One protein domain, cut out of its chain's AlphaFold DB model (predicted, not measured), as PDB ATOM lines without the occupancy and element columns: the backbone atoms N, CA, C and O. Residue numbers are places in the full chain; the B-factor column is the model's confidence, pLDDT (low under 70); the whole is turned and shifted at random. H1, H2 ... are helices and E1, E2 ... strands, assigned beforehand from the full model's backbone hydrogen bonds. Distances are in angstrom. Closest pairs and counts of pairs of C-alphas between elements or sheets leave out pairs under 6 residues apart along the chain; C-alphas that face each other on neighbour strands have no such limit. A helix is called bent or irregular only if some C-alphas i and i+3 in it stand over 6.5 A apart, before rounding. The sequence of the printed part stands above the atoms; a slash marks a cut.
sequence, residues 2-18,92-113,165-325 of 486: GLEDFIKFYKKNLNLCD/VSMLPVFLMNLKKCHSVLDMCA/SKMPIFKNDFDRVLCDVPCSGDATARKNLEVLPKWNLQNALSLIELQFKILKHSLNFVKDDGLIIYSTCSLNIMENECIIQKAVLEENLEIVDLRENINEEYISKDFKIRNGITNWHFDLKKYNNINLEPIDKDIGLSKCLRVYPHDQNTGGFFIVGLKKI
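AT A GLANCE: This is residues 2 to 18, 92 to 113 and 165 to 325 of the 486 residues of the protein "Putative methyltransferase" of Nosema apis BRL 01 (UniProt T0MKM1). A twisted sheet of six strands, E1 to E6, runs through the middle, with the longer helices H3 and H4 packed on it next to each other and the short helices H2 and H5 grazing it. H1 lies away from the sheet at one end of the longest axis, and the long stretch of residues 262 to 304 winds past the sheet with no named element. The 200 printed residues hold, in order, H1 H2 E1 E2 H3 E3 H4 E4 H5 E5 H6 E6, a mixed class with 89 residues in named elements, under half. The branched sheet is mixed, parallel at E1, E2 and E3 and antiparallel round E6. The whole is compact, with a radius of gyration of the C-alphas of 16.4 A and spans of 48 by 40 by 33 A.

IN THESE COORDINATES: Find C-alpha 2 at (-3.367, -9.459, 265.959); from there H1 runs to residue 13, over 16.6 A. Past a cut come H2, residues 95 to 98, and E1, 107 to 110. Past the next cut look for E2, residues 174 to 180, 16.0 A long. H3, residues 201 to 218, starts at (2.196, -7.029, 273.042) and spans 26.0 A; it is irregular, with C-alphas 206 and 209 7.3 A apart. E3, residues 222 to 232, spans 19.5 A and bends by 123 degrees at residue 225. Then read H4, 241 to 250, 13.9 A; E4, 253 to 256; H5, 258 to 261; E5, 305 to 307; and H6, 309 to 312. E6, residues 317 to 324, spans 23.2 A and ends at (26.942, 10.572, 279.374).

HOW THE PARTS SIT: Start at E6: E3 lies on one side of it, antiparallel, with N 230 and O 320 3.0 A apart. E4 and E5 lie on the other side, both antiparallel, with N 254 to O 323 and N 307 to O 317 each at 2.9 A. E2 is parallel to E3, N 179 to O 229 at 2.7 A, and to edge strand E1, N 178 to O 109 at 2.8 A. E2, H3 and E3 form a strand-helix-strand unit, two parallel neighbour strands with a helix between, its crossover right-handed. H3 only grazes the sheet with residues 211 to 218. H4 is over E4 and E6 at a height over the sheet of 9.5 A. H3, with residues 208 to 216 alone, touches H4, closest at C-alphas 212 and 243, 6.0 A. H2 and H5 only graze the sheet; H1 and H6 are not on it. In H4 every O i to N i+4 pair is within hydrogen-bond range, in H1 7 of 8 and in H3 11 of 14; H2, H5 and H6 are too short for one.

THE WHOLE: The C-alphas farthest apart, of Asp 18 and Phe 170, are 48.8 A apart. Residues 19 to 91 and 114 to 164 are not printed, with C-alpha gaps of 24.3 A and 13.7 A. The links E2 to H3 and H5 to E5 are long. Look at residues 283 to 291 for pLDDT under 70; the mean of the printed part is 91.9.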
ATOM      1  N   GLY A   2      -4.585 -10.302 265.912       90.56
ATOM      2  CA  GLY A   2      -3.367  -9.459 265.959       90.56
ATOM      3  C   GLY A   2      -3.510  -8.015 265.441       90.56
ATOM      4  O   GLY A   2      -3.065  -7.080 266.101       90.56
ATOM      5  N   LEU A   3      -4.200  -7.803 264.312       93.06
ATOM      6  CA  LEU A   3      -4.457  -6.454 263.779       93.06
ATOM      7  C   LEU A   3      -5.393  -5.624 264.678       93.06
ATOM      8  O   LEU A   3      -5.185  -4.427 264.846       93.06
ATOM      9  N   GLU A   4      -6.418  -6.245 265.259       94.38
ATOM     10  CA  GLU A   4      -7.364  -5.570 266.160       94.38
ATOM     11  C   GLU A   4      -6.666  -5.151 267.455       94.38
ATOM     12  O   GLU A   4      -6.833  -4.019 267.911       94.38
ATOM     13  N   ASP A   5      -5.822  -6.030 268.000       93.12
ATOM     14  CA  ASP A   5      -5.008  -5.750 269.181       93.12
ATOM     15  C   ASP A   5      -4.000  -4.628 268.903       93.12
ATOM     16  O   ASP A   5      -3.854  -3.718 269.722       93.12
ATOM     17  N   PHE A   6      -3.365  -4.639 267.723       94.88
ATOM     18  CA  PHE A   6      -2.488  -3.560 267.260       94.88
ATOM     19  C   PHE A   6      -3.233  -2.220 267.244       94.88
ATOM     20  O   PHE A   6      -2.753  -1.235 267.809       94.88
ATOM     21  N   ILE A   7      -4.421  -2.181 266.631       95.31
ATOM     22  CA  ILE A   7      -5.244  -0.969 266.530       95.31
ATOM     23  C   ILE A   7      -5.625  -0.470 267.921       95.31
ATOM     24  O   ILE A   7      -5.389   0.693 268.243       95.31
ATOM     25  N   LYS A   8      -6.168  -1.350 268.769       92.56
ATOM     26  CA  LYS A   8      -6.606  -1.009 270.128       92.56
ATOM     27  C   LYS A   8      -5.461  -0.453 270.970       92.56
ATOM     28  O   LYS A   8      -5.647   0.531 271.687       92.56
ATOM     29  N   PHE A   9      -4.284  -1.071 270.886       92.00
ATOM     30  CA  PHE A   9      -3.109  -0.634 271.628       92.00
ATOM     31  C   PHE A   9      -2.593   0.713 271.119       92.00
ATOM     32  O   PHE A   9      -2.450   1.652 271.901       92.00
ATOM     33  N   TYR A  10      -2.333   0.848 269.820       93.81
ATOM     34  CA  TYR A  10      -1.664   2.041 269.306       93.81
ATOM     35  C   TYR A  10      -2.567   3.265 269.199       93.81
ATOM     36  O   TYR A  10      -2.081   4.376 269.418       93.81
ATOM     37  N   LYS A  11      -3.870   3.081 268.965       92.38
ATOM     38  CA  LYS A  11      -4.838   4.185 268.941       92.38
ATOM     39  C   LYS A  11      -4.883   4.943 270.271       92.38
ATOM     40  O   LYS A  11      -5.038   6.156 270.279       92.38
ATOM     41  N   LYS A  12      -4.701   4.239 271.392       88.75
ATOM     42  CA  LYS A  12      -4.687   4.849 272.728       88.75
ATOM     43  C   LYS A  12      -3.362   5.539 273.060       88.75
ATOM     44  O   LYS A  12      -3.356   6.458 273.866       88.75
ATOM     45  N   ASN A  13      -2.247   5.069 272.498       88.94
ATOM     46  CA  ASN A  13      -0.929   5.384 273.052       88.94
ATOM     47  C   ASN A  13      -0.031   6.225 272.137       88.94
ATOM     48  O   ASN A  13       0.837   6.914 272.654       88.94
ATOM     49  N   LEU A  14      -0.221   6.234 270.810       91.00
ATOM     50  CA  LEU A  14       0.628   7.046 269.919       91.00
ATOM     51  C   LEU A  14       0.315   8.550 269.941       91.00
ATOM     52  O   LEU A  14       1.023   9.309 269.282       91.00
ATOM     53  N   ASN A  15      -0.734   8.975 270.654       89.62
ATOM     54  CA  ASN A  15      -1.220  10.360 270.684       89.62
ATOM     55  C   ASN A  15      -1.450  10.953 269.278       89.62
ATOM     56  O   ASN A  15      -1.208  12.133 269.042       89.62
ATOM     57  N   LEU A  16      -1.903  10.124 268.330       93.12
ATOM     58  CA  LEU A  16      -2.292  10.554 266.985       93.12
ATOM     59  C   LEU A  16      -3.800  10.815 266.951       93.12
ATOM     60  O   LEU A  16      -4.567  10.076 267.569       93.12
ATOM     61  N   CYS A  17      -4.239  11.828 266.201       94.69
ATOM     62  CA  CYS A  17      -5.668  12.012 265.949       94.69
ATOM     63  C   CYS A  17      -6.211  10.878 265.060       94.69
ATOM     64  O   CYS A  17      -5.449  10.208 264.360       94.69
ATOM     65  N   ASP A  18      -7.530  10.670 265.057       94.94
ATOM     66  CA  ASP A  18      -8.156   9.550 264.337       94.94
ATOM     67  C   ASP A  18      -7.771   9.493 262.852       94.94
ATOM     68  O   ASP A  18      -7.423   8.430 262.339       94.94
ATOM     69  N   VAL A  92      14.884   4.818 256.232       93.25
ATOM     70  CA  VAL A  92      14.813   5.128 257.673       93.25
ATOM     71  C   VAL A  92      15.828   4.343 258.504       93.25
ATOM     72  O   VAL A  92      16.218   4.777 259.579       93.25
ATOM     73  N   SER A  93      16.333   3.222 257.979       94.25
ATOM     74  CA  SER A  93      17.400   2.447 258.621       94.25
ATOM     75  C   SER A  93      18.779   3.102 258.475       94.25
ATOM     76  O   SER A  93      19.735   2.635 259.094       94.25
ATOM     77  N   MET A  94      18.907   4.137 257.638       95.38
ATOM     78  CA  MET A  94      20.131   4.930 257.473       95.38
ATOM     79  C   MET A  94      20.227   6.074 258.488       95.38
ATOM     80  O   MET A  94      21.334   6.503 258.814       95.38
ATOM     81  N   LEU A  95      19.081   6.550 258.994       96.00
ATOM     82  CA  LEU A  95      18.981   7.729 259.857       96.00
ATOM     83  C   LEU A  95      19.831   7.650 261.129       96.00
ATOM     84  O   LEU A  95      20.509   8.637 261.403       96.00
ATOM     85  N   PRO A  96      19.874   6.528 261.882       97.50
ATOM     86  CA  PRO A  96      20.683   6.469 263.098       97.50
ATOM     87  C   PRO A  96      22.133   6.846 262.843       97.50
ATOM     88  O   PRO A  96      22.694   7.620 263.598       97.50
ATOM     89  N   VAL A  97      22.709   6.352 261.747       97.31
ATOM     90  CA  VAL A  97      24.107   6.602 261.390       97.31
ATOM     91  C   VAL A  97      24.318   8.040 260.918       97.31
ATOM     92  O   VAL A  97      25.304   8.660 261.308       97.31
ATOM     93  N   PHE A  98      23.402   8.599 260.124       95.25
ATOM     94  CA  PHE A  98      23.509   9.994 259.680       95.25
ATOM     95  C   PHE A  98      23.399  10.988 260.843       95.25
ATOM     96  O   PHE A  98      24.154  11.954 260.901       95.25
ATOM     97  N   LEU A  99      22.543  10.704 261.825       96.19
ATOM     98  CA  LEU A  99      22.342  11.556 262.998       96.19
ATOM     99  C   LEU A  99      23.450  11.424 264.060       96.19
ATOM    100  O   LEU A  99      23.477  12.196 265.018       96.19
ATOM    101  N   MET A 100      24.392  10.485 263.899       95.69
ATOM    102  CA  MET A 100      25.544  10.337 264.803       95.69
ATOM    103  C   MET A 100      26.565  11.467 264.671       95.69
ATOM    104  O   MET A 100      27.456  11.544 265.520       95.69
ATOM    105  N   ASN A 101      26.488  12.306 263.628       94.00
ATOM    106  CA  ASN A 101      27.495  13.331 263.332       94.00
ATOM    107  C   ASN A 101      28.918  12.731 263.376       94.00
ATOM    108  O   ASN A 101      29.754  13.039 264.239       94.00
ATOM    109  N   LEU A 102      29.120  11.724 262.521       95.25
ATOM    110  CA  LEU A 102      30.365  10.972 262.410       95.25
ATOM    111  C   LEU A 102      31.410  11.786 261.658       95.25
ATOM    112  O   LEU A 102      31.114  12.413 260.648       95.25
ATOM    113  N   LYS A 103      32.654  11.709 262.127       93.88
ATOM    114  CA  LYS A 103      33.814  12.284 261.455       93.88
ATOM    115  C   LYS A 103      34.743  11.164 261.014       93.88
ATOM    116  O   LYS A 103      34.724  10.065 261.580       93.88
ATOM    117  N   LYS A 104      35.598  11.471 260.038       92.25
ATOM    118  CA  LYS A 104      36.745  10.617 259.719       92.25
ATOM    119  C   LYS A 104      37.560  10.365 260.992       92.25
ATOM    120  O   LYS A 104      37.623  11.228 261.868       92.25
ATOM    121  N   CYS A 105      38.146   9.179 261.096       91.69
ATOM    122  CA  CYS A 105      38.961   8.750 262.238       91.69
ATOM    123  C   CYS A 105      38.205   8.503 263.559       91.69
ATOM    124  O   CYS A 105      38.829   8.098 264.537       91.69
ATOM    125  N   HIS A 106      36.879   8.695 263.623       96.50
ATOM    126  CA  HIS A 106      36.120   8.331 264.823       96.50
ATOM    127  C   HIS A 106      36.238   6.838 265.152       96.50
ATOM    128  O   HIS A 106      36.312   5.972 264.280       96.50
ATOM    129  N   SER A 107      36.170   6.543 266.444       97.56
ATOM    130  CA  SER A 107      35.970   5.199 266.968       97.56
ATOM    131  C   SER A 107      34.489   4.956 267.258       97.56
ATOM    132  O   SER A 107      33.844   5.710 267.991       97.56
ATOM    133  N   VAL A 108      33.935   3.890 266.682       98.44
ATOM    134  CA  VAL A 108      32.515   3.549 266.774       98.44
ATOM    135  C   VAL A 108      32.321   2.092 267.175       98.44
ATOM    136  O   VAL A 108      32.947   1.192 266.613       98.44
ATOM    137  N   LEU A 109      31.416   1.857 268.124       98.69
ATOM    138  CA  LEU A 109      30.957   0.523 268.504       98.69
ATOM    139  C   LEU A 109      29.503   0.320 268.075       98.69
ATOM    140  O   LEU A 109      28.615   1.029 268.533       98.69
ATOM    141  N   ASP A 110      29.257  -0.677 267.235       98.75
ATOM    142  CA  ASP A 110      27.932  -1.171 266.871       98.75
ATOM    143  C   ASP A 110      27.602  -2.405 267.726       98.75
ATOM    144  O   ASP A 110      28.161  -3.492 267.540       98.75
ATOM    145  N   MET A 111      26.722  -2.217 268.713       98.56
ATOM    146  CA  MET A 111      26.412  -3.221 269.737       98.56
ATOM    147  C   MET A 111      25.653  -4.433 269.176       98.56
ATOM    148  O   MET A 111      25.739  -5.521 269.754       98.56
ATOM    149  N   CYS A 112      24.889  -4.252 268.093       98.12
ATOM    150  CA  CYS A 112      23.954  -5.232 267.530       98.12
ATOM    151  C   CYS A 112      23.969  -5.168 265.992       98.12
ATOM    152  O   CYS A 112      22.992  -4.807 265.343       98.12
ATOM    153  N   ALA A 113      25.099  -5.551 265.408       98.00
ATOM    154  CA  ALA A 113      25.486  -5.136 264.065       98.00
ATOM    155  C   ALA A 113      24.797  -5.870 262.904       98.00
ATOM    156  O   ALA A 113      24.650  -5.319 261.809       98.00
ATOM    157  N   SER A 165      24.596  -7.363 276.181       97.31
ATOM    158  CA  SER A 165      24.238  -7.006 277.563       97.31
ATOM    159  C   SER A 165      25.340  -7.295 278.591       97.31
ATOM    160  O   SER A 165      25.281  -6.802 279.714       97.31
ATOM    161  N   LYS A 166      26.332  -8.116 278.225       95.56
ATOM    162  CA  LYS A 166      27.394  -8.599 279.127       95.56
ATOM    163  C   LYS A 166      28.751  -8.745 278.438       95.56
ATOM    164  O   LYS A 166      29.606  -9.517 278.875       95.56
ATOM    165  N   MET A 167      28.940  -8.042 277.325       94.06
ATOM    166  CA  MET A 167      30.170  -8.081 276.543       94.06
ATOM    167  C   MET A 167      31.358  -7.657 277.422       94.06
ATOM    168  O   MET A 167      31.223  -6.682 278.164       94.06
ATOM    169  N   PRO A 168      32.518  -8.339 277.371       92.50
ATOM    170  CA  PRO A 168      33.689  -7.904 278.127       92.50
ATOM    171  C   PRO A 168      33.994  -6.435 277.838       92.50
ATOM    172  O   PRO A 168      33.880  -6.011 276.694       92.50
ATOM    173  N   ILE A 169      34.373  -5.656 278.850       91.12
ATOM    174  CA  ILE A 169      34.770  -4.264 278.625       91.12
ATOM    175  C   ILE A 169      36.157  -4.277 277.978       91.12
ATOM    176  O   ILE A 169      37.120  -4.787 278.549       91.12
ATOM    177  N   PHE A 170      36.238  -3.720 276.779       88.44
ATOM    178  CA  PHE A 170      37.452  -3.462 276.015       88.44
ATOM    179  C   PHE A 170      37.298  -2.050 275.473       88.44
ATOM    180  O   PHE A 170      36.197  -1.730 275.048       88.44
ATOM    181  N   LYS A 171      38.354  -1.232 275.499       85.44
ATOM    182  CA  LYS A 171      38.341   0.151 274.985       85.44
ATOM    183  C   LYS A 171      37.109   0.975 275.442       85.44
ATOM    184  O   LYS A 171      36.024   0.882 274.890       85.44
ATOM    185  N   ASN A 172      37.265   1.815 276.459       79.94
ATOM    186  CA  ASN A 172      36.163   2.629 276.998       79.94
ATOM    187  C   ASN A 172      36.115   4.060 276.439       79.94
ATOM    188  O   ASN A 172      35.464   4.930 277.013       79.94
ATOM    189  N   ASP A 173      36.834   4.304 275.349       89.69
ATOM    190  CA  ASP A 173      36.956   5.587 274.685       89.69
ATOM    191  C   ASP A 173      36.435   5.499 273.241       89.69
ATOM    192  O   ASP A 173      37.132   5.860 272.299       89.69
ATOM    193  N   PHE A 174      35.196   5.036 273.052       96.44
ATOM    194  CA  PHE A 174      34.499   5.168 271.768       96.44
ATOM    195  C   PHE A 174      33.861   6.551 271.615       96.44
ATOM    196  O   PHE A 174      33.104   6.991 272.483       96.44
ATOM    197  N   ASP A 175      34.121   7.230 270.497       97.00
ATOM    198  CA  ASP A 175      33.499   8.524 270.177       97.00
ATOM    199  C   ASP A 175      31.985   8.394 270.034       97.00
ATOM    200  O   ASP A 175      31.236   9.308 270.400       97.00
ATOM    201  N   ARG A 176      31.542   7.261 269.479       97.88
ATOM    202  CA  ARG A 176      30.135   6.938 269.276       97.88
ATOM    203  C   ARG A 176      29.829   5.483 269.604       97.88
ATOM    204  O   ARG A 176      30.618   4.590 269.296       97.88
ATOM    205  N   VAL A 177      28.638   5.230 270.136       98.56
ATOM    206  CA  VAL A 177      28.112   3.870 270.303       98.56
ATOM    207  C   VAL A 177      26.719   3.788 269.691       98.56
ATOM    208  O   VAL A 177      25.851   4.599 269.995       98.56
ATOM    209  N   LEU A 178      26.501   2.812 268.818       98.81
ATOM    210  CA  LEU A 178      25.219   2.532 268.192       98.81
ATOM    211  C   LEU A 178      24.563   1.330 268.879       98.81
ATOM    212  O   LEU A 178      25.084   0.214 268.863       98.81
ATOM    213  N   CYS A 179      23.389   1.569 269.449       98.56
ATOM    214  CA  CYS A 179      22.492   0.584 270.033       98.56
ATOM    215  C   CYS A 179      21.241   0.443 269.150       98.56
ATOM    216  O   CYS A 179      20.152   0.863 269.536       98.56
ATOM    217  N   ASP A 180      21.394  -0.146 267.959       98.25
ATOM    218  CA  ASP A 180      20.262  -0.588 267.129       98.25
ATOM    219  C   ASP A 180      19.736  -1.924 267.672       98.25
ATOM    220  O   ASP A 180      20.138  -3.009 267.246       98.25
ATOM    221  N   VAL A 181      18.934  -1.844 268.731       98.00
ATOM    222  CA  VAL A 181      18.621  -3.005 269.569       98.00
ATOM    223  C   VAL A 181      17.586  -3.937 268.920       98.00
ATOM    224  O   VAL A 181      16.716  -3.492 268.163       98.00
ATOM    225  N   PRO A 182      17.619  -5.250 269.230       97.12
ATOM    226  CA  PRO A 182      16.532  -6.157 268.877       97.12
ATOM    227  C   PRO A 182      15.207  -5.642 269.444       97.12
ATOM    228  O   PRO A 182      15.134  -5.341 270.632       97.12
ATOM    229  N   CYS A 183      14.174  -5.566 268.612       97.06
ATOM    230  CA  CYS A 183      12.851  -5.052 268.968       97.06
ATOM    231  C   CYS A 183      11.741  -5.907 268.343       97.06
ATOM    232  O   CYS A 183      12.023  -6.785 267.521       97.06
ATOM    233  N   SER A 184      10.485  -5.645 268.712       95.56
ATOM    234  CA  SER A 184       9.307  -6.308 268.131       95.56
ATOM    235  C   SER A 184       9.206  -6.116 266.615       95.56
ATOM    236  O   SER A 184       8.628  -6.952 265.918       95.56
ATOM    237  N   GLY A 185       9.802  -5.037 266.092       95.38
ATOM    238  CA  GLY A 185       9.905  -4.760 264.662       95.38
ATOM    239  C   GLY A 185       8.569  -4.410 264.007       95.38
ATOM    240  O   GLY A 185       8.424  -4.551 262.791       95.38
ATOM    241  N   ASP A 186       7.573  -3.981 264.778       93.81
ATOM    242  CA  ASP A 186       6.217  -3.764 264.272       93.81
ATOM    243  C   ASP A 186       6.074  -2.578 263.306       93.81
ATOM    244  O   ASP A 186       5.169  -2.561 262.468       93.81
ATOM    245  N   ALA A 187       7.046  -1.665 263.283       94.06
ATOM    246  CA  ALA A 187       7.127  -0.615 262.271       94.06
ATOM    247  C   ALA A 187       7.591  -1.133 260.890       94.06
ATOM    248  O   ALA A 187       7.638  -0.380 259.913       94.06
ATOM    249  N   THR A 188       7.934  -2.425 260.781       94.31
ATOM    250  CA  THR A 188       8.418  -3.060 259.545       94.31
ATOM    251  C   THR A 188       7.333  -3.758 258.721       94.31
ATOM    252  O   THR A 188       7.660  -4.392 257.714       94.31
ATOM    253  N   ALA A 189       6.052  -3.611 259.082       94.38
ATOM    254  CA  ALA A 189       4.916  -4.259 258.412       94.38
ATOM    255  C   ALA A 189       4.914  -4.108 256.880       94.38
ATOM    256  O   ALA A 189       4.630  -5.048 256.143       94.38
ATOM    257  N   ARG A 190       5.365  -2.957 256.374       93.31
ATOM    258  CA  ARG A 190       5.470  -2.690 254.931       93.31
ATOM    259  C   ARG A 190       6.509  -3.554 254.199       93.31
ATOM    260  O   ARG A 190       6.460  -3.687 252.973       93.31
ATOM    261  N   LYS A 191       7.492  -4.100 254.926       90.12
ATOM    262  CA  LYS A 191       8.502  -5.051 254.424       90.12
ATOM    263  C   LYS A 191       8.071  -6.496 254.650       90.12
ATOM    264  O   LYS A 191       8.400  -7.342 253.820       90.12
ATOM    265  N   ASN A 192       7.376  -6.754 255.756       89.69
ATOM    266  CA  ASN A 192       6.853  -8.059 256.126       89.69
ATOM    267  C   ASN A 192       5.385  -7.938 256.555       89.69
ATOM    268  O   ASN A 192       5.094  -7.610 257.703       89.69
ATOM    269  N   LEU A 193       4.470  -8.241 255.631       85.94
ATOM    270  CA  LEU A 193       3.029  -8.111 255.859       85.94
ATOM    271  C   LEU A 193       2.508  -9.053 256.960       85.94
ATOM    272  O   LEU A 193       1.436  -8.806 257.500       85.94
ATOM    273  N   GLU A 194       3.266 -10.087 257.345       90.88
ATOM    274  CA  GLU A 194       2.892 -10.983 258.447       90.88
ATOM    275  C   GLU A 194       2.995 -10.339 259.836       90.88
ATOM    276  O   GLU A 194       2.475 -10.892 260.805       90.88
ATOM    277  N   VAL A 195       3.658  -9.186 259.946       93.06
ATOM    278  CA  VAL A 195       3.853  -8.483 261.219       93.06
ATOM    279  C   VAL A 195       2.521  -8.080 261.848       93.06
ATOM    280  O   VAL A 195       2.336  -8.324 263.034       93.06
ATOM    281  N   LEU A 196       1.584  -7.504 261.080       93.25
ATOM    282  CA  LEU A 196       0.313  -7.017 261.639       93.25
ATOM    283  C   LEU A 196      -0.619  -8.164 262.074       93.25
ATOM    284  O   LEU A 196      -1.110  -8.121 263.200       93.25
ATOM    285  N   PRO A 197      -0.845  -9.224 261.268       93.56
ATOM    286  CA  PRO A 197      -1.700 -10.336 261.685       93.56
ATOM    287  C   PRO A 197      -1.166 -11.111 262.897       93.56
ATOM    288  O   PRO A 197      -1.961 -11.655 263.659       93.56
ATOM    289  N   LYS A 198       0.162 -11.169 263.073       94.06
ATOM    290  CA  LYS A 198       0.832 -11.871 264.185       94.06
ATOM    291  C   LYS A 198       1.206 -10.940 265.343       94.06
ATOM    292  O   LYS A 198       1.876 -11.380 266.282       94.06
ATOM    293  N   TRP A 199       0.825  -9.665 265.268       95.56
ATOM    294  CA  TRP A 199       1.185  -8.687 266.280       95.56
ATOM    295  C   TRP A 199       0.611  -9.087 267.638       95.56
ATOM    296  O   TRP A 199      -0.541  -9.501 267.745       95.56
ATOM    297  N   ASN A 200       1.433  -8.968 268.675       91.81
ATOM    298  CA  ASN A 200       1.008  -9.096 270.057       91.81
ATOM    299  C   ASN A 200       1.964  -8.304 270.955       91.81
ATOM    300  O   ASN A 200       3.148  -8.143 270.646       91.81
ATOM    301  N   LEU A 201       1.444  -7.842 272.090       89.81
ATOM    302  CA  LEU A 201       2.196  -7.029 273.042       89.81
ATOM    303  C   LEU A 201       3.331  -7.804 273.732       89.81
ATOM    304  O   LEU A 201       4.355  -7.223 274.089       89.81
ATOM    305  N   GLN A 202       3.172  -9.120 273.894       89.69
ATOM    306  CA  GLN A 202       4.132  -9.971 274.596       89.69
ATOM    307  C   GLN A 202       5.505  -9.989 273.912       89.69
ATOM    308  O   GLN A 202       6.529 -10.042 274.594       89.69
ATOM    309  N   ASN A 203       5.536  -9.881 272.580       91.56
ATOM    310  CA  ASN A 203       6.778  -9.765 271.820       91.56
ATOM    311  C   ASN A 203       7.620  -8.572 272.299       91.56
ATOM    312  O   ASN A 203       8.808  -8.742 272.564       91.56
ATOM    313  N   ALA A 204       6.998  -7.400 272.470       91.56
ATOM    314  CA  ALA A 204       7.663  -6.205 272.987       91.56
ATOM    315  C   ALA A 204       8.103  -6.406 274.445       91.56
ATOM    316  O   ALA A 204       9.273  -6.219 274.770       91.56
ATOM    317  N   LEU A 205       7.194  -6.880 275.308       90.81
ATOM    318  CA  LEU A 205       7.469  -7.106 276.735       90.81
ATOM    319  C   LEU A 205       8.668  -8.034 276.972       90.81
ATOM    320  O   LEU A 205       9.462  -7.794 277.879       90.81
ATOM    321  N   SER A 206       8.836  -9.062 276.134       92.31
ATOM    322  CA  SER A 206       9.950 -10.011 276.251       92.31
ATOM    323  C   SER A 206      11.333  -9.403 275.967       92.31
ATOM    324  O   SER A 206      12.349 -10.007 276.313       92.31
ATOM    325  N   LEU A 207      11.390  -8.218 275.346       95.12
ATOM    326  CA  LEU A 207      12.629  -7.568 274.909       95.12
ATOM    327  C   LEU A 207      13.038  -6.371 275.772       95.12
ATOM    328  O   LEU A 207      14.224  -6.039 275.777       95.12
ATOM    329  N   ILE A 208      12.119  -5.767 276.530       92.44
ATOM    330  CA  ILE A 208      12.367  -4.527 277.292       92.44
ATOM    331  C   ILE A 208      13.584  -4.655 278.214       92.44
ATOM    332  O   ILE A 208      14.466  -3.795 278.223       92.44
ATOM    333  N   GLU A 209      13.673  -5.748 278.976       93.00
ATOM    334  CA  GLU A 209      14.787  -5.951 279.905       93.00
ATOM    335  C   GLU A 209      16.124  -6.101 279.163       93.00
ATOM    336  O   GLU A 209      17.142  -5.553 279.587       93.00
ATOM    337  N   LEU A 210      16.129  -6.811 278.030       96.62
ATOM    338  CA  LEU A 210      17.321  -6.981 277.203       96.62
ATOM    339  C   LEU A 210      17.764  -5.646 276.593       96.62
ATOM    340  O   LEU A 210      18.944  -5.309 276.672       96.62
ATOM    341  N   GLN A 211      16.835  -4.888 276.014       97.94
ATOM    342  CA  GLN A 211      17.085  -3.573 275.420       97.94
ATOM    343  C   GLN A 211      17.680  -2.609 276.454       97.94
ATOM    344  O   GLN A 211      18.722  -1.999 276.201       97.94
ATOM    345  N   PHE A 212      17.092  -2.556 277.654       96.50
ATOM    346  CA  PHE A 212      17.614  -1.765 278.766       96.50
ATOM    347  C   PHE A 212      19.021  -2.206 279.185       96.50
ATOM    348  O   PHE A 212      19.914  -1.370 279.321       96.50
ATOM    349  N   LYS A 213      19.264  -3.517 279.339       97.62
ATOM    350  CA  LYS A 213      20.598  -4.036 279.684       97.62
ATOM    351  C   LYS A 213      21.641  -3.704 278.616       97.62
ATOM    352  O   LYS A 213      22.761  -3.359 278.975       97.62
ATOM    353  N   ILE A 214      21.298  -3.780 277.328       98.50
ATOM    354  CA  ILE A 214      22.203  -3.400 276.231       98.50
ATOM    355  C   ILE A 214      22.535  -1.908 276.306       98.50
ATOM    356  O   ILE A 214      23.715  -1.550 276.283       98.50
ATOM    357  N   LEU A 215      21.520  -1.047 276.447       97.88
ATOM    358  CA  LEU A 215      21.715   0.397 276.555       97.88
ATOM    359  C   LEU A 215      22.570   0.754 277.778       97.88
ATOM    360  O   LEU A 215      23.577   1.446 277.648       97.88
ATOM    361  N   LYS A 216      22.244   0.208 278.951       96.00
ATOM    362  CA  LYS A 216      23.027   0.391 280.180       96.00
ATOM    363  C   LYS A 216      24.467  -0.092 280.015       96.00
ATOM    364  O   LYS A 216      25.406   0.582 280.435       96.00
ATOM    365  N   HIS A 217      24.671  -1.239 279.364       96.06
ATOM    366  CA  HIS A 217      26.013  -1.780 279.144       96.06
ATOM    367  C   HIS A 217      26.834  -0.946 278.151       96.06
ATOM    368  O   HIS A 217      28.055  -0.867 278.295       96.06
ATOM    369  N   SER A 218      26.189  -0.257 277.202       96.38
ATOM    370  CA  SER A 218      26.846   0.644 276.240       96.38
ATOM    371  C   SER A 218      27.624   1.791 276.915       96.38
ATOM    372  O   SER A 218      28.682   2.203 276.434       96.38
ATOM    373  N   LEU A 219      27.192   2.216 278.112       94.19
ATOM    374  CA  LEU A 219      27.852   3.234 278.947       94.19
ATOM    375  C   LEU A 219      29.255   2.825 279.423       94.19
ATOM    376  O   LEU A 219      29.988   3.625 280.012       94.19
ATOM    377  N   ASN A 220      29.629   1.552 279.273       92.62
ATOM    378  CA  ASN A 220      30.985   1.070 279.544       92.62
ATOM    379  C   ASN A 220      31.984   1.391 278.429       92.62
ATOM    380  O   ASN A 220      33.182   1.310 278.689       92.62
ATOM    381  N   PHE A 221      31.506   1.745 277.236       94.38
ATOM    382  CA  PHE A 221      32.328   1.865 276.034       94.38
ATOM    383  C   PHE A 221      32.447   3.304 275.530       94.38
ATOM    384  O   PHE A 221      33.482   3.673 274.985       94.38
ATOM    385  N   VAL A 222      31.407   4.122 275.705       94.44
ATOM    386  CA  VAL A 222      31.410   5.506 275.217       94.44
ATOM    387  C   VAL A 222      32.374   6.395 276.019       94.44
ATOM    388  O   VAL A 222      32.427   6.304 277.254       94.44
ATOM    389  N   LYS A 223      33.097   7.282 275.317       91.75
ATOM    390  CA  LYS A 223      33.873   8.377 275.922       91.75
ATOM    391  C   LYS A 223      32.979   9.234 276.813       91.75
ATOM    392  O   LYS A 223      31.765   9.317 276.624       91.75
ATOM    393  N   ASP A 224      33.606   9.925 277.755       84.19
ATOM    394  CA  ASP A 224      32.961  11.073 278.385       84.19
ATOM    395  C   ASP A 224      32.646  12.099 277.274       84.19
ATOM    396  O   ASP A 224      33.411  12.230 276.318       84.19
ATOM    397  N   ASP A 225      31.459  12.701 277.318       83.25
ATOM    398  CA  ASP A 225      30.880  13.511 276.235       83.25
ATOM    399  C   ASP A 225      30.633  12.818 274.879       83.25
ATOM    400  O   ASP A 225      30.140  13.455 273.943       83.25
ATOM    401  N   GLY A 226      30.916  11.518 274.752       92.12
ATOM    402  CA  GLY A 226      30.574  10.752 273.559       92.12
ATOM    403  C   GLY A 226      29.061  10.558 273.412       92.12
ATOM    404  O   GLY A 226      28.292  10.699 274.366       92.12
ATOM    405  N   LEU A 227      28.634  10.218 272.195       96.69
ATOM    406  CA  LEU A 227      27.217  10.082 271.851       96.69
ATOM    407  C   LEU A 227      26.838   8.609 271.693       96.69
ATOM    408  O   LEU A 227      27.440   7.875 270.903       96.69
ATOM    409  N   ILE A 228      25.801   8.196 272.410       98.38
ATOM    410  CA  ILE A 228      25.117   6.924 272.203       98.38
ATOM    411  C   ILE A 228      23.874   7.195 271.360       98.38
ATOM    412  O   ILE A 228      23.062   8.047 271.713       98.38
ATOM    413  N   ILE A 229      23.697   6.456 270.269       98.56
ATOM    414  CA  ILE A 229      22.415   6.392 269.566       98.56
ATOM    415  C   ILE A 229      21.698   5.127 269.991       98.56
ATOM    416  O   ILE A 229      22.212   4.030 269.775       98.56
ATOM    417  N   TYR A 230      20.505   5.270 270.553       98.75
ATOM    418  CA  TYR A 230      19.573   4.160 270.715       98.75
ATOM    419  C   TYR A 230      18.533   4.224 269.607       98.75
ATOM    420  O   TYR A 230      17.986   5.294 269.326       98.75
ATOM    421  N   SER A 231      18.258   3.088 268.972       98.62
ATOM    422  CA  SER A 231      17.239   3.038 267.937       98.62
ATOM    423  C   SER A 231      16.514   1.707 267.831       98.62
ATOM    424  O   SER A 231      17.081   0.650 268.112       98.62
ATOM    425  N   THR A 232      15.268   1.770 267.362       98.50
ATOM    426  CA  THR A 232      14.421   0.602 267.108       98.50
ATOM    427  C   THR A 232      13.654   0.776 265.794       98.50
ATOM    428  O   THR A 232      13.385   1.888 265.334       98.50
ATOM    429  N   CYS A 233      13.245  -0.344 265.200       96.88
ATOM    430  CA  CYS A 233      12.245  -0.369 264.128       96.88
ATOM    431  C   CYS A 233      10.853  -0.734 264.668       96.88
ATOM    432  O   CYS A 233      10.109  -1.481 264.028       96.88
ATOM    433  N   SER A 234      10.517  -0.227 265.860       96.69
ATOM    434  CA  SER A 234       9.225  -0.418 266.517       96.69
ATOM    435  C   SER A 234       8.518   0.914 266.765       96.69
ATOM    436  O   SER A 234       9.146   1.939 267.034       96.69
ATOM    437  N   LEU A 235       7.186   0.893 266.685       96.44
ATOM    438  CA  LEU A 235       6.340   2.009 267.108       96.44
ATOM    439  C   LEU A 235       6.085   1.992 268.626       96.44
ATOM    440  O   LEU A 235       5.601   2.989 269.171       96.44
ATOM    441  N   ASN A 236       6.420   0.890 269.302       94.81
ATOM    442  CA  ASN A 236       6.033   0.598 270.674       94.81
ATOM    443  C   ASN A 236       6.718   1.530 271.672       94.81
ATOM    444  O   ASN A 236       7.937   1.544 271.795       94.81
ATOM    445  N   ILE A 237       5.920   2.281 272.430       93.88
ATOM    446  CA  ILE A 237       6.410   3.221 273.451       93.88
ATOM    447  C   ILE A 237       7.173   2.497 274.562       93.88
ATOM    448  O   ILE A 237       8.148   3.032 275.084       93.88
ATOM    449  N   MET A 238       6.806   1.248 274.867       92.50
ATOM    450  CA  MET A 238       7.497   0.458 275.886       92.50
ATOM    451  C   MET A 238       8.928   0.088 275.479       92.50
ATOM    452  O   MET A 238       9.792  -0.002 276.341       92.50
ATOM    453  N   GLU A 239       9.183  -0.111 274.183       95.50
ATOM    454  CA  GLU A 239      10.525  -0.378 273.635       95.50
ATOM    455  C   GLU A 239      11.300   0.914 273.330       95.50
ATOM    456  O   GLU A 239      12.490   0.880 273.015       95.50
ATOM    457  N   ASN A 240      10.619   2.054 273.411       97.19
ATOM    458  CA  ASN A 240      11.128   3.360 273.034       97.19
ATOM    459  C   ASN A 240      11.211   4.242 274.289       97.19
ATOM    460  O   ASN A 240      12.102   4.047 275.116       97.19
ATOM    461  N   GLU A 241      10.294   5.190 274.470       96.38
ATOM    462  CA  GLU A 241      10.367   6.202 275.527       96.38
ATOM    463  C   GLU A 241      10.385   5.623 276.937       96.38
ATOM    464  O   GLU A 241      11.123   6.147 277.764       96.38
ATOM    465  N   CYS A 242       9.691   4.516 277.220       93.81
ATOM    466  CA  CYS A 242       9.765   3.885 278.543       93.81
ATOM    467  C   CYS A 242      11.197   3.453 278.900       93.81
ATOM    468  O   CYS A 242      11.643   3.638 280.033       93.81
ATOM    469  N   ILE A 243      11.938   2.886 277.942       94.94
ATOM    470  CA  ILE A 243      13.327   2.452 278.158       94.94
ATOM    471  C   ILE A 243      14.246   3.650 278.303       94.94
ATOM    472  O   ILE A 243      15.128   3.637 279.162       94.94
ATOM    473  N   ILE A 244      14.033   4.682 277.487       97.19
ATOM    474  CA  ILE A 244      14.822   5.909 277.557       97.19
ATOM    475  C   ILE A 244      14.590   6.617 278.886       97.19
ATOM    476  O   ILE A 244      15.561   6.960 279.554       97.19
ATOM    477  N   GLN A 245      13.335   6.747 279.318       95.00
ATOM    478  CA  GLN A 245      12.990   7.311 280.616       95.00
ATOM    479  C   GLN A 245      13.672   6.535 281.737       95.00
ATOM    480  O   GLN A 245      14.374   7.124 282.554       95.00
ATOM    481  N   LYS A 246      13.535   5.205 281.739       93.31
ATOM    482  CA  LYS A 246      14.191   4.351 282.730       93.31
ATOM    483  C   LYS A 246      15.709   4.555 282.747       93.31
ATOM    484  O   LYS A 246      16.294   4.689 283.815       93.31
ATOM    485  N   ALA A 247      16.352   4.602 281.581       94.50
ATOM    486  CA  ALA A 247      17.798   4.784 281.475       94.50
ATOM    487  C   ALA A 247      18.266   6.161 281.954       94.50
ATOM    488  O   ALA A 247      19.280   6.234 282.634       94.50
ATOM    489  N   VAL A 248      17.534   7.229 281.639       94.12
ATOM    490  CA  VAL A 248      17.862   8.594 282.082       94.12
ATOM    491  C   VAL A 248      17.632   8.777 283.585       94.12
ATOM    492  O   VAL A 248      18.363   9.525 284.223       94.12
ATOM    493  N   LEU A 249      16.648   8.087 284.172       92.00
ATOM    494  CA  LEU A 249      16.392   8.145 285.615       92.00
ATOM    495  C   LEU A 249      17.364   7.282 286.436       92.00
ATOM    496  O   LEU A 249      17.731   7.666 287.543       92.00
ATOM    497  N   GLU A 250      17.767   6.113 285.927       91.50
ATOM    498  CA  GLU A 250      18.660   5.189 286.646       91.50
ATOM    499  C   GLU A 250      20.156   5.456 286.406       91.50
ATOM    500  O   GLU A 250      20.995   5.026 287.202       91.50
ATOM    501  N   GLU A 251      20.514   6.128 285.311       91.12
ATOM    502  CA  GLU A 251      21.901   6.364 284.901       91.12
ATOM    503  C   GLU A 251      22.158   7.851 284.618       91.12
ATOM    504  O   GLU A 251      21.252   8.609 284.296       91.12
ATOM    505  N   ASN A 252      23.424   8.279 284.676       87.12
ATOM    506  CA  ASN A 252      23.824   9.672 284.421       87.12
ATOM    507  C   ASN A 252      23.841   9.996 282.915       87.12
ATOM    508  O   ASN A 252      24.907  10.190 282.316       87.12
ATOM    509  N   LEU A 253      22.657  10.007 282.312       93.19
ATOM    510  CA  LEU A 253      22.415  10.242 280.895       93.19
ATOM    511  C   LEU A 253      21.600  11.515 280.673       93.19
ATOM    512  O   LEU A 253      20.694  11.827 281.434       93.19
ATOM    513  N   GLU A 254      21.888  12.207 279.578       95.19
ATOM    514  CA  GLU A 254      21.094  13.324 279.069       95.19
ATOM    515  C   GLU A 254      20.629  13.030 277.644       95.19
ATOM    516  O   GLU A 254      21.396  12.501 276.834       95.19
ATOM    517  N   ILE A 255      19.386  13.400 277.323       97.38
ATOM    518  CA  ILE A 255      18.863  13.326 275.957       97.38
ATOM    519  C   ILE A 255      19.330  14.541 275.152       97.38
ATOM    520  O   ILE A 255      19.044  15.692 275.495       97.38
ATOM    521  N   VAL A 256      19.990  14.261 274.032       96.31
ATOM    522  CA  VAL A 256      20.460  15.250 273.061       96.31
ATOM    523  C   VAL A 256      19.456  15.355 271.919       96.31
ATOM    524  O   VAL A 256      18.989  14.335 271.405       96.31
ATOM    525  N   ASP A 257      19.147  16.581 271.495       96.75
ATOM    526  CA  ASP A 257      18.340  16.788 270.296       96.75
ATOM    527  C   ASP A 257      19.189  16.529 269.049       96.75
ATOM    528  O   ASP A 257      20.113  17.268 268.719       96.75
ATOM    529  N   LEU A 258      18.887  15.437 268.352       96.50
ATOM    530  CA  LEU A 258      19.614  15.037 267.152       96.50
ATOM    531  C   LEU A 258      19.222  15.844 265.909       96.50
ATOM    532  O   LEU A 258      19.882  15.698 264.881       96.50
ATOM    533  N   ARG A 259      18.173  16.678 265.964       94.25
ATOM    534  CA  ARG A 259      17.773  17.517 264.821       94.25
ATOM    535  C   ARG A 259      18.873  18.502 264.429       94.25
ATOM    536  O   ARG A 259      19.020  18.803 263.251       94.25
ATOM    537  N   GLU A 260      19.701  18.917 265.386       91.50
ATOM    538  CA  GLU A 260      20.884  19.754 265.148       91.50
ATOM    539  C   GLU A 260      21.961  19.047 264.302       91.50
ATOM    540  O   GLU A 260      22.786  19.702 263.673       91.50
ATOM    541  N   ASN A 261      21.937  17.709 264.241       92.81
ATOM    542  CA  ASN A 261      22.853  16.906 263.429       92.81
ATOM    543  C   ASN A 261      22.300  16.588 262.027       92.81
ATOM    544  O   ASN A 261      22.927  15.821 261.293       92.81
ATOM    545  N   ILE A 262      21.126  17.110 261.652       91.62
ATOM    546  CA  ILE A 262      20.583  16.919 260.304       91.62
ATOM    547  C   ILE A 262      21.488  17.648 259.311       91.62
ATOM    548  O   ILE A 262      21.632  18.866 259.349       91.62
ATOM    549  N   ASN A 263      22.091  16.877 258.410       89.50
ATOM    550  CA  ASN A 263      22.911  17.380 257.319       89.50
ATOM    551  C   ASN A 263      22.166  17.155 255.995       89.50
ATOM    552  O   ASN A 263      21.832  16.015 255.658       89.50
ATOM    553  N   GLU A 264      21.946  18.238 255.247       88.25
ATOM    554  CA  GLU A 264      21.286  18.245 253.935       88.25
ATOM    555  C   GLU A 264      21.989  17.394 252.879       88.25
ATOM    556  O   GLU A 264      21.346  16.964 251.927       88.25
ATOM    557  N   GLU A 265      23.271  17.071 253.065       86.75
ATOM    558  CA  GLU A 265      23.984  16.106 252.221       86.75
ATOM    559  C   GLU A 265      23.409  14.683 252.323       86.75
ATOM    560  O   GLU A 265      23.617  13.864 251.424       86.75
ATOM    561  N   TYR A 266      22.701  14.370 253.414       87.31
ATOM    562  CA  TYR A 266      22.194  13.028 253.709       87.31
ATOM    563  C   TYR A 266      20.682  12.969 253.922       87.31
ATOM    564  O   TYR A 266      20.068  11.946 253.616       87.31
ATOM    565  N   ILE A 267      20.082  14.025 254.473       90.44
ATOM    566  CA  ILE A 267      18.666  14.082 254.841       90.44
ATOM    567  C   ILE A 267      18.118  15.437 254.394       90.44
ATOM    568  O   ILE A 267      18.593  16.473 254.845       90.44
ATOM    569  N   SER A 268      17.100  15.436 253.536       88.75
ATOM    570  CA  SER A 268      16.415  16.666 253.128       88.75
ATOM    571  C   SER A 268      15.805  17.392 254.332       88.75
ATOM    572  O   SER A 268      15.254  16.752 255.229       88.75
ATOM    573  N   LYS A 269      15.815  18.729 254.310       84.25
ATOM    574  CA  LYS A 269      15.103  19.578 255.286       84.25
ATOM    575  C   LYS A 269      13.605  19.279 255.369       84.25
ATOM    576  O   LYS A 269      13.010  19.451 256.427       84.25
ATOM    577  N   ASP A 270      13.012  18.799 254.276       86.62
ATOM    578  CA  ASP A 270      11.589  18.456 254.219       86.62
ATOM    579  C   ASP A 270      11.274  17.101 254.873       86.62
ATOM    580  O   ASP A 270      10.108  16.705 254.967       86.62
ATOM    581  N   PHE A 271      12.299  16.357 255.309       91.25
ATOM    582  CA  PHE A 271      12.114  15.067 255.954       91.25
ATOM    583  C   PHE A 271      11.427  15.244 257.310       91.25
ATOM    584  O   PHE A 271      11.973  15.814 258.256       91.25
ATOM    585  N   LYS A 272      10.211  14.712 257.421       94.12
ATOM    586  CA  LYS A 272       9.388  14.863 258.621       94.12
ATOM    587  C   LYS A 272       9.876  13.938 259.728       94.12
ATOM    588  O   LYS A 272       9.908  12.718 259.570       94.12
ATOM    589  N   ILE A 273      10.200  14.523 260.874       95.50
ATOM    590  CA  ILE A 273      10.528  13.806 262.103       95.50
ATOM    591  C   ILE A 273       9.619  14.341 263.201       95.50
ATOM    592  O   ILE A 273       9.592  15.543 263.462       95.50
ATOM    593  N   ARG A 274       8.865  13.449 263.842       96.50
ATOM    594  CA  ARG A 274       7.980  13.794 264.954       96.50
ATOM    595  C   ARG A 274       8.705  13.654 266.287       96.50
ATOM    596  O   ARG A 274       9.683  12.916 266.406       96.50
ATOM    597  N   ASN A 275       8.204  14.368 267.285       97.38
ATOM    598  CA  ASN A 275       8.718  14.323 268.650       97.38
ATOM    599  C   ASN A 275       8.406  12.979 269.319       97.38
ATOM    600  O   ASN A 275       7.473  12.268 268.928       97.38
ATOM    601  N   GLY A 276       9.187  12.653 270.344       96.62
ATOM    602  CA  GLY A 276       8.885  11.555 271.246       96.62
ATOM    603  C   GLY A 276       7.641  11.828 272.077       96.62
ATOM    604  O   GLY A 276       7.191  12.965 272.232       96.62
ATOM    605  N   ILE A 277       7.081  10.748 272.603       94.88
ATOM    606  CA  ILE A 277       5.862  10.771 273.402       94.88
ATOM    607  C   ILE A 277       6.244  10.926 274.877       94.88
ATOM    608  O   ILE A 277       7.031  10.145 275.396       94.88
ATOM    609  N   THR A 278       5.682  11.927 275.555       92.75
ATOM    610  CA  THR A 278       5.973  12.233 276.969       92.75
ATOM    611  C   THR A 278       4.931  11.680 277.943       92.75
ATOM    612  O   THR A 278       5.176  11.646 279.141       92.75
ATOM    613  N   ASN A 279       3.773  11.247 277.445       88.44
ATOM    614  CA  ASN A 279       2.684  10.713 278.256       88.44
ATOM    615  C   ASN A 279       2.039   9.505 277.566       88.44
ATOM    616  O   ASN A 279       1.812   9.530 276.353       88.44
ATOM    617  N   TRP A 280       1.732   8.465 278.339       88.25
ATOM    618  CA  TRP A 280       1.142   7.212 277.866       88.25
ATOM    619  C   TRP A 280       0.314   6.530 278.958       88.25
ATOM    620  O   TRP A 280       0.510   6.750 280.151       88.25
ATOM    621  N   HIS A 281      -0.613   5.655 278.558       78.06
ATOM    622  CA  HIS A 281      -1.602   5.084 279.473       78.06
ATOM    623  C   HIS A 281      -1.688   3.556 279.349       78.06
ATOM    624  O   HIS A 281      -2.611   3.014 278.721       78.06
ATOM    625  N   PHE A 282      -0.767   2.856 280.017       75.94
ATOM    626  CA  PHE A 282      -0.733   1.390 280.108       75.94
ATOM    627  C   PHE A 282      -1.017   0.904 281.539       75.94
ATOM    628  O   PHE A 282      -0.464   1.432 282.495       75.94
ATOM    629  N   ASP A 283      -1.831  -0.144 281.688       64.50
ATOM    630  CA  ASP A 283      -2.001  -0.871 282.956       64.50
ATOM    631  C   ASP A 283      -0.907  -1.950 283.064       64.50
ATOM    632  O   ASP A 283      -1.097  -3.098 282.657       64.50
ATOM    633  N   LEU A 284       0.282  -1.557 283.534       61.53
ATOM    634  CA  LEU A 284       1.462  -2.437 283.605       61.53
ATOM    635  C   LEU A 284       1.488  -3.334 284.845       61.53
ATOM    636  O   LEU A 284       2.255  -4.298 284.881       61.53
ATOM    637  N   LYS A 285       0.605  -3.097 285.827       57.69
ATOM    638  CA  LYS A 285       0.431  -4.001 286.978       57.69
ATOM    639  C   LYS A 285       0.015  -5.409 286.536       57.69
ATOM    640  O   LYS A 285       0.304  -6.378 287.229       57.69
ATOM    641  N   LYS A 286      -0.577  -5.544 285.344       58.03
ATOM    642  CA  LYS A 286      -0.908  -6.835 284.721       58.03
ATOM    643  C   LYS A 286       0.276  -7.576 284.089       58.03
ATOM    644  O   LYS A 286       0.126  -8.749 283.768       58.03
ATOM    645  N   TYR A 287       1.432  -6.934 283.901       59.81
ATOM    646  CA  TYR A 287       2.504  -7.437 283.030       59.81
ATOM    647  C   TYR A 287       3.900  -7.412 283.687       59.81
ATOM    648  O   TYR A 287       4.856  -6.927 283.092       59.81
ATOM    649  N   ASN A 288       4.035  -8.019 284.876       57.03
ATOM    650  CA  ASN A 288       5.303  -8.292 285.594       57.03
ATOM    651  C   ASN A 288       5.879  -7.179 286.501       57.03
ATOM    652  O   ASN A 288       7.095  -7.114 286.667       57.03
ATOM    653  N   ASN A 289       5.055  -6.337 287.141       56.56
ATOM    654  CA  ASN A 289       5.507  -5.364 288.161       56.56
ATOM    655  C   ASN A 289       6.614  -4.382 287.704       56.56
ATOM    656  O   ASN A 289       7.347  -3.844 288.534       56.56
ATOM    657  N   ILE A 290       6.755  -4.122 286.401       62.75
ATOM    658  CA  ILE A 290       7.693  -3.108 285.906       62.75
ATOM    659  C   ILE A 290       6.975  -1.758 285.943       62.75
ATOM    660  O   ILE A 290       6.054  -1.527 285.160       62.75
ATOM    661  N   ASN A 291       7.383  -0.868 286.850       65.38
ATOM    662  CA  ASN A 291       6.881   0.501 286.838       65.38
ATOM    663  C   ASN A 291       7.529   1.268 285.672       65.38
ATOM    664  O   ASN A 291       8.700   1.640 285.743       65.38
ATOM    665  N   LEU A 292       6.777   1.448 284.585       70.81
ATOM    666  CA  LEU A 292       7.136   2.297 283.442       70.81
ATOM    667  C   LEU A 292       6.089   3.401 283.253       70.81
ATOM    668  O   LEU A 292       5.794   3.783 282.121       70.81
ATOM    669  N   GLU A 293       5.460   3.856 284.336       81.44
ATOM    670  CA  GLU A 293       4.530   4.984 284.272       81.44
ATOM    671  C   GLU A 293       5.258   6.242 283.763       81.44
ATOM    672  O   GLU A 293       6.453   6.419 284.039       81.44
ATOM    673  N   PRO A 294       4.585   7.088 282.964       84.12
ATOM    674  CA  PRO A 294       5.173   8.347 282.534       84.12
ATOM    675  C   PRO A 294       5.410   9.233 283.758       84.12
ATOM    676  O   PRO A 294       4.642   9.204 284.719       84.12
ATOM    677  N   ILE A 295       6.477  10.020 283.721       86.12
ATOM    678  CA  ILE A 295       6.717  11.052 284.730       86.12
ATOM    679  C   ILE A 295       6.094  12.379 284.288       86.12
ATOM    680  O   ILE A 295       6.096  12.705 283.103       86.12
ATOM    681  N   ASP A 296       5.625  13.181 285.245       82.81
ATOM    682  CA  ASP A 296       4.966  14.463 284.950       82.81
ATOM    683  C   ASP A 296       5.909  15.497 284.307       82.81
ATOM    684  O   ASP A 296       5.481  16.390 283.575       82.81
ATOM    685  N   LYS A 297       7.214  15.393 284.583       86.56
ATOM    686  CA  LYS A 297       8.234  16.312 284.074       86.56
ATOM    687  C   LYS A 297       8.894  15.749 282.821       86.56
ATOM    688  O   LYS A 297       9.542  14.708 282.886       86.56
ATOM    689  N   ASP A 298       8.854  16.495 281.718       87.44
ATOM    690  CA  ASP A 298       9.623  16.137 280.524       87.44
ATOM    691  C   ASP A 298      11.135  16.247 280.795       87.44
ATOM    692  O   ASP A 298      11.693  17.333 280.957       87.44
ATOM    693  N   ILE A 299      11.802  15.095 280.837       92.25
ATOM    694  CA  ILE A 299      13.262  14.948 280.971       92.25
ATOM    695  C   ILE A 299      13.989  15.005 279.616       92.25
ATOM    696  O   ILE A 299      15.152  14.619 279.510       92.25
ATOM    697  N   GLY A 300      13.302  15.469 278.571       95.12
ATOM    698  CA  GLY A 300      13.797  15.546 277.200       95.12
ATOM    699  C   GLY A 300      13.260  14.444 276.287       95.12
ATOM    700  O   GLY A 300      13.779  14.279 275.187       95.12
ATOM    701  N   LEU A 301      12.230  13.695 276.693       96.31
ATOM    702  CA  LEU A 301      11.613  12.658 275.859       96.31
ATOM    703  C   LEU A 301      11.018  13.242 274.574       96.31
ATOM    704  O   LEU A 301      11.064  12.583 273.536       96.31
ATOM    705  N   SER A 302      10.545  14.492 274.600       96.12
ATOM    706  CA  SER A 302      10.104  15.222 273.402       96.12
ATOM    707  C   SER A 302      11.206  15.378 272.339       96.12
ATOM    708  O   SER A 302      10.912  15.456 271.142       96.12
ATOM    709  N   LYS A 303      12.485  15.352 272.745       97.69
ATOM    710  CA  LYS A 303      13.641  15.395 271.836       97.69
ATOM    711  C   LYS A 303      13.895  14.063 271.127       97.69
ATOM    712  O   LYS A 303      14.615  14.055 270.130       97.69
ATOM    713  N   CYS A 304      13.310  12.953 271.589       98.00
ATOM    714  CA  CYS A 304      13.356  11.699 270.841       98.00
ATOM    715  C   CYS A 304      12.709  11.883 269.461       98.00
ATOM    716  O   CYS A 304      11.814  12.708 269.269       98.00
ATOM    717  N   LEU A 305      13.168  11.098 268.495       98.25
ATOM    718  CA  LEU A 305      12.770  11.209 267.103       98.25
ATOM    719  C   LEU A 305      11.917  10.008 266.710       98.25
ATOM    720  O   LEU A 305      12.374   8.862 266.756       98.25
ATOM    721  N   ARG A 306      10.689  10.276 266.273       98.00
ATOM    722  CA  ARG A 306       9.783   9.291 265.688       98.00
ATOM    723  C   ARG A 306       9.603   9.565 264.209       98.00
ATOM    724  O   ARG A 306       9.243  10.665 263.801       98.00
ATOM    725  N   VAL A 307       9.809   8.535 263.404       97.25
ATOM    726  CA  VAL A 307       9.503   8.561 261.976       97.25
ATOM    727  C   VAL A 307       8.313   7.654 261.742       97.25
ATOM    728  O   VAL A 307       8.381   6.457 262.035       97.25
ATOM    729  N   TYR A 308       7.234   8.215 261.201       97.06
ATOM    730  CA  TYR A 308       6.053   7.446 260.846       97.06
ATOM    731  C   TYR A 308       5.975   7.194 259.335       97.06
ATOM    732  O   TYR A 308       6.253   8.093 258.540       97.06
ATOM    733  N   PRO A 309       5.531   5.995 258.916       95.31
ATOM    734  CA  PRO A 309       5.405   5.648 257.504       95.31
ATOM    735  C   PRO A 309       4.566   6.614 256.659       95.31
ATOM    736  O   PRO A 309       4.918   6.877 255.512       95.31
ATOM    737  N   HIS A 310       3.443   7.099 257.194       95.81
ATOM    738  CA  HIS A 310       2.449   7.874 256.442       95.81
ATOM    739  C   HIS A 310       2.866   9.328 256.198       95.81
ATOM    740  O   HIS A 310       2.347   9.951 255.281       95.81
ATOM    741  N   ASP A 311       3.837   9.849 256.953       94.88
ATOM    742  CA  ASP A 311       4.298  11.232 256.796       94.88
ATOM    743  C   ASP A 311       4.979  11.477 255.444       94.88
ATOM    744  O   ASP A 311       4.926  12.586 254.912       94.88
ATOM    745  N   GLN A 312       5.640  10.446 254.909       91.44
ATOM    746  CA  GLN A 312       6.493  10.555 253.720       91.44
ATOM    747  C   GLN A 312       6.746   9.211 253.013       91.44
ATOM    748  O   GLN A 312       7.760   9.022 252.349       91.44
ATOM    749  N   ASN A 313       5.817   8.259 253.137       91.00
ATOM    750  CA  ASN A 313       5.852   6.956 252.463       91.00
ATOM    751  C   ASN A 313       7.117   6.108 252.742       91.00
ATOM    752  O   ASN A 313       7.570   5.339 251.891       91.00
ATOM    753  N   THR A 314       7.630   6.132 253.967       91.94
ATOM    754  CA  THR A 314       8.813   5.365 254.395       91.94
ATOM    755  C   THR A 314       8.467   4.211 255.349       91.94
ATOM    756  O   THR A 314       7.301   3.857 255.535       91.94
ATOM    757  N   GLY A 315       9.469   3.545 255.926       92.88
ATOM    758  CA  GLY A 315       9.253   2.705 257.108       92.88
ATOM    759  C   GLY A 315       9.043   3.536 258.372       92.88
ATOM    760  O   GLY A 315       9.182   4.756 258.347       92.88
ATOM    761  N   GLY A 316       8.734   2.872 259.485       95.56
ATOM    762  CA  GLY A 316       8.707   3.527 260.791       95.56
ATOM    763  C   GLY A 316       9.974   3.251 261.596       95.56
ATOM    764  O   GLY A 316      10.611   2.206 261.426       95.56
ATOM    765  N   PHE A 317      10.356   4.203 262.444       97.62
ATOM    766  CA  PHE A 317      11.598   4.126 263.210       97.62
ATOM    767  C   PHE A 317      11.563   5.032 264.448       97.62
ATOM    768  O   PHE A 317      10.897   6.070 264.436       97.62
ATOM    769  N   PHE A 318      12.311   4.658 265.484       98.56
ATOM    770  CA  PHE A 318      12.554   5.471 266.678       98.56
ATOM    771  C   PHE A 318      14.056   5.662 266.884       98.56
ATOM    772  O   PHE A 318      14.823   4.708 266.731       98.56
ATOM    773  N   ILE A 319      14.479   6.884 267.212       98.69
ATOM    774  CA  ILE A 319      15.887   7.252 267.403       98.69
ATOM    775  C   ILE A 319      15.995   8.236 268.563       98.69
ATOM    776  O   ILE A 319      15.219   9.185 268.653       98.69
ATOM    777  N   VAL A 320      16.998   8.062 269.416       98.62
ATOM    778  CA  VAL A 320      17.370   9.058 270.422       98.62
ATOM    779  C   VAL A 320      18.885   9.154 270.554       98.62
ATOM    780  O   VAL A 320      19.599   8.155 270.427       98.62
ATOM    781  N   GLY A 321      19.363  10.373 270.800       98.38
ATOM    782  CA  GLY A 321      20.745  10.659 271.152       98.38
ATOM    783  C   GLY A 321      20.888  10.780 272.658       98.38
ATOM    784  O   GLY A 321      20.111  11.485 273.296       98.38
ATOM    785  N   LEU A 322      21.877  10.101 273.224       97.88
ATOM    786  CA  LEU A 322      22.151  10.103 274.654       97.88
ATOM    787  C   LEU A 322      23.609  10.466 274.897       97.88
ATOM    788  O   LEU A 322      24.514   9.883 274.293       97.88
ATOM    789  N   LYS A 323      23.835  11.405 275.809       95.19
ATOM    790  CA  LYS A 323      25.164  11.828 276.241       95.19
ATOM    791  C   LYS A 323      25.372  11.441 277.696       95.19
ATOM    792  O   LYS A 323      24.472  11.560 278.523       95.19
ATOM    793  N   LYS A 324      26.563  10.947 278.011       88.38
ATOM    794  CA  LYS A 324      26.942  10.572 279.374       88.38
ATOM    795  C   LYS A 324      27.480  11.801 280.111       88.38
ATOM    796  O   LYS A 324      28.488  12.356 279.682       88.38
ATOM    797  N   ILE A 325      26.835  12.184 281.216       83.25
ATOM    798  CA  ILE A 325      27.120  13.437 281.945       83.25
ATOM    799  C   ILE A 325      28.339  13.310 282.872       83.25
ATOM    800  O   ILE A 325      29.068  14.273 283.082       83.25
TER     801      ILE A 325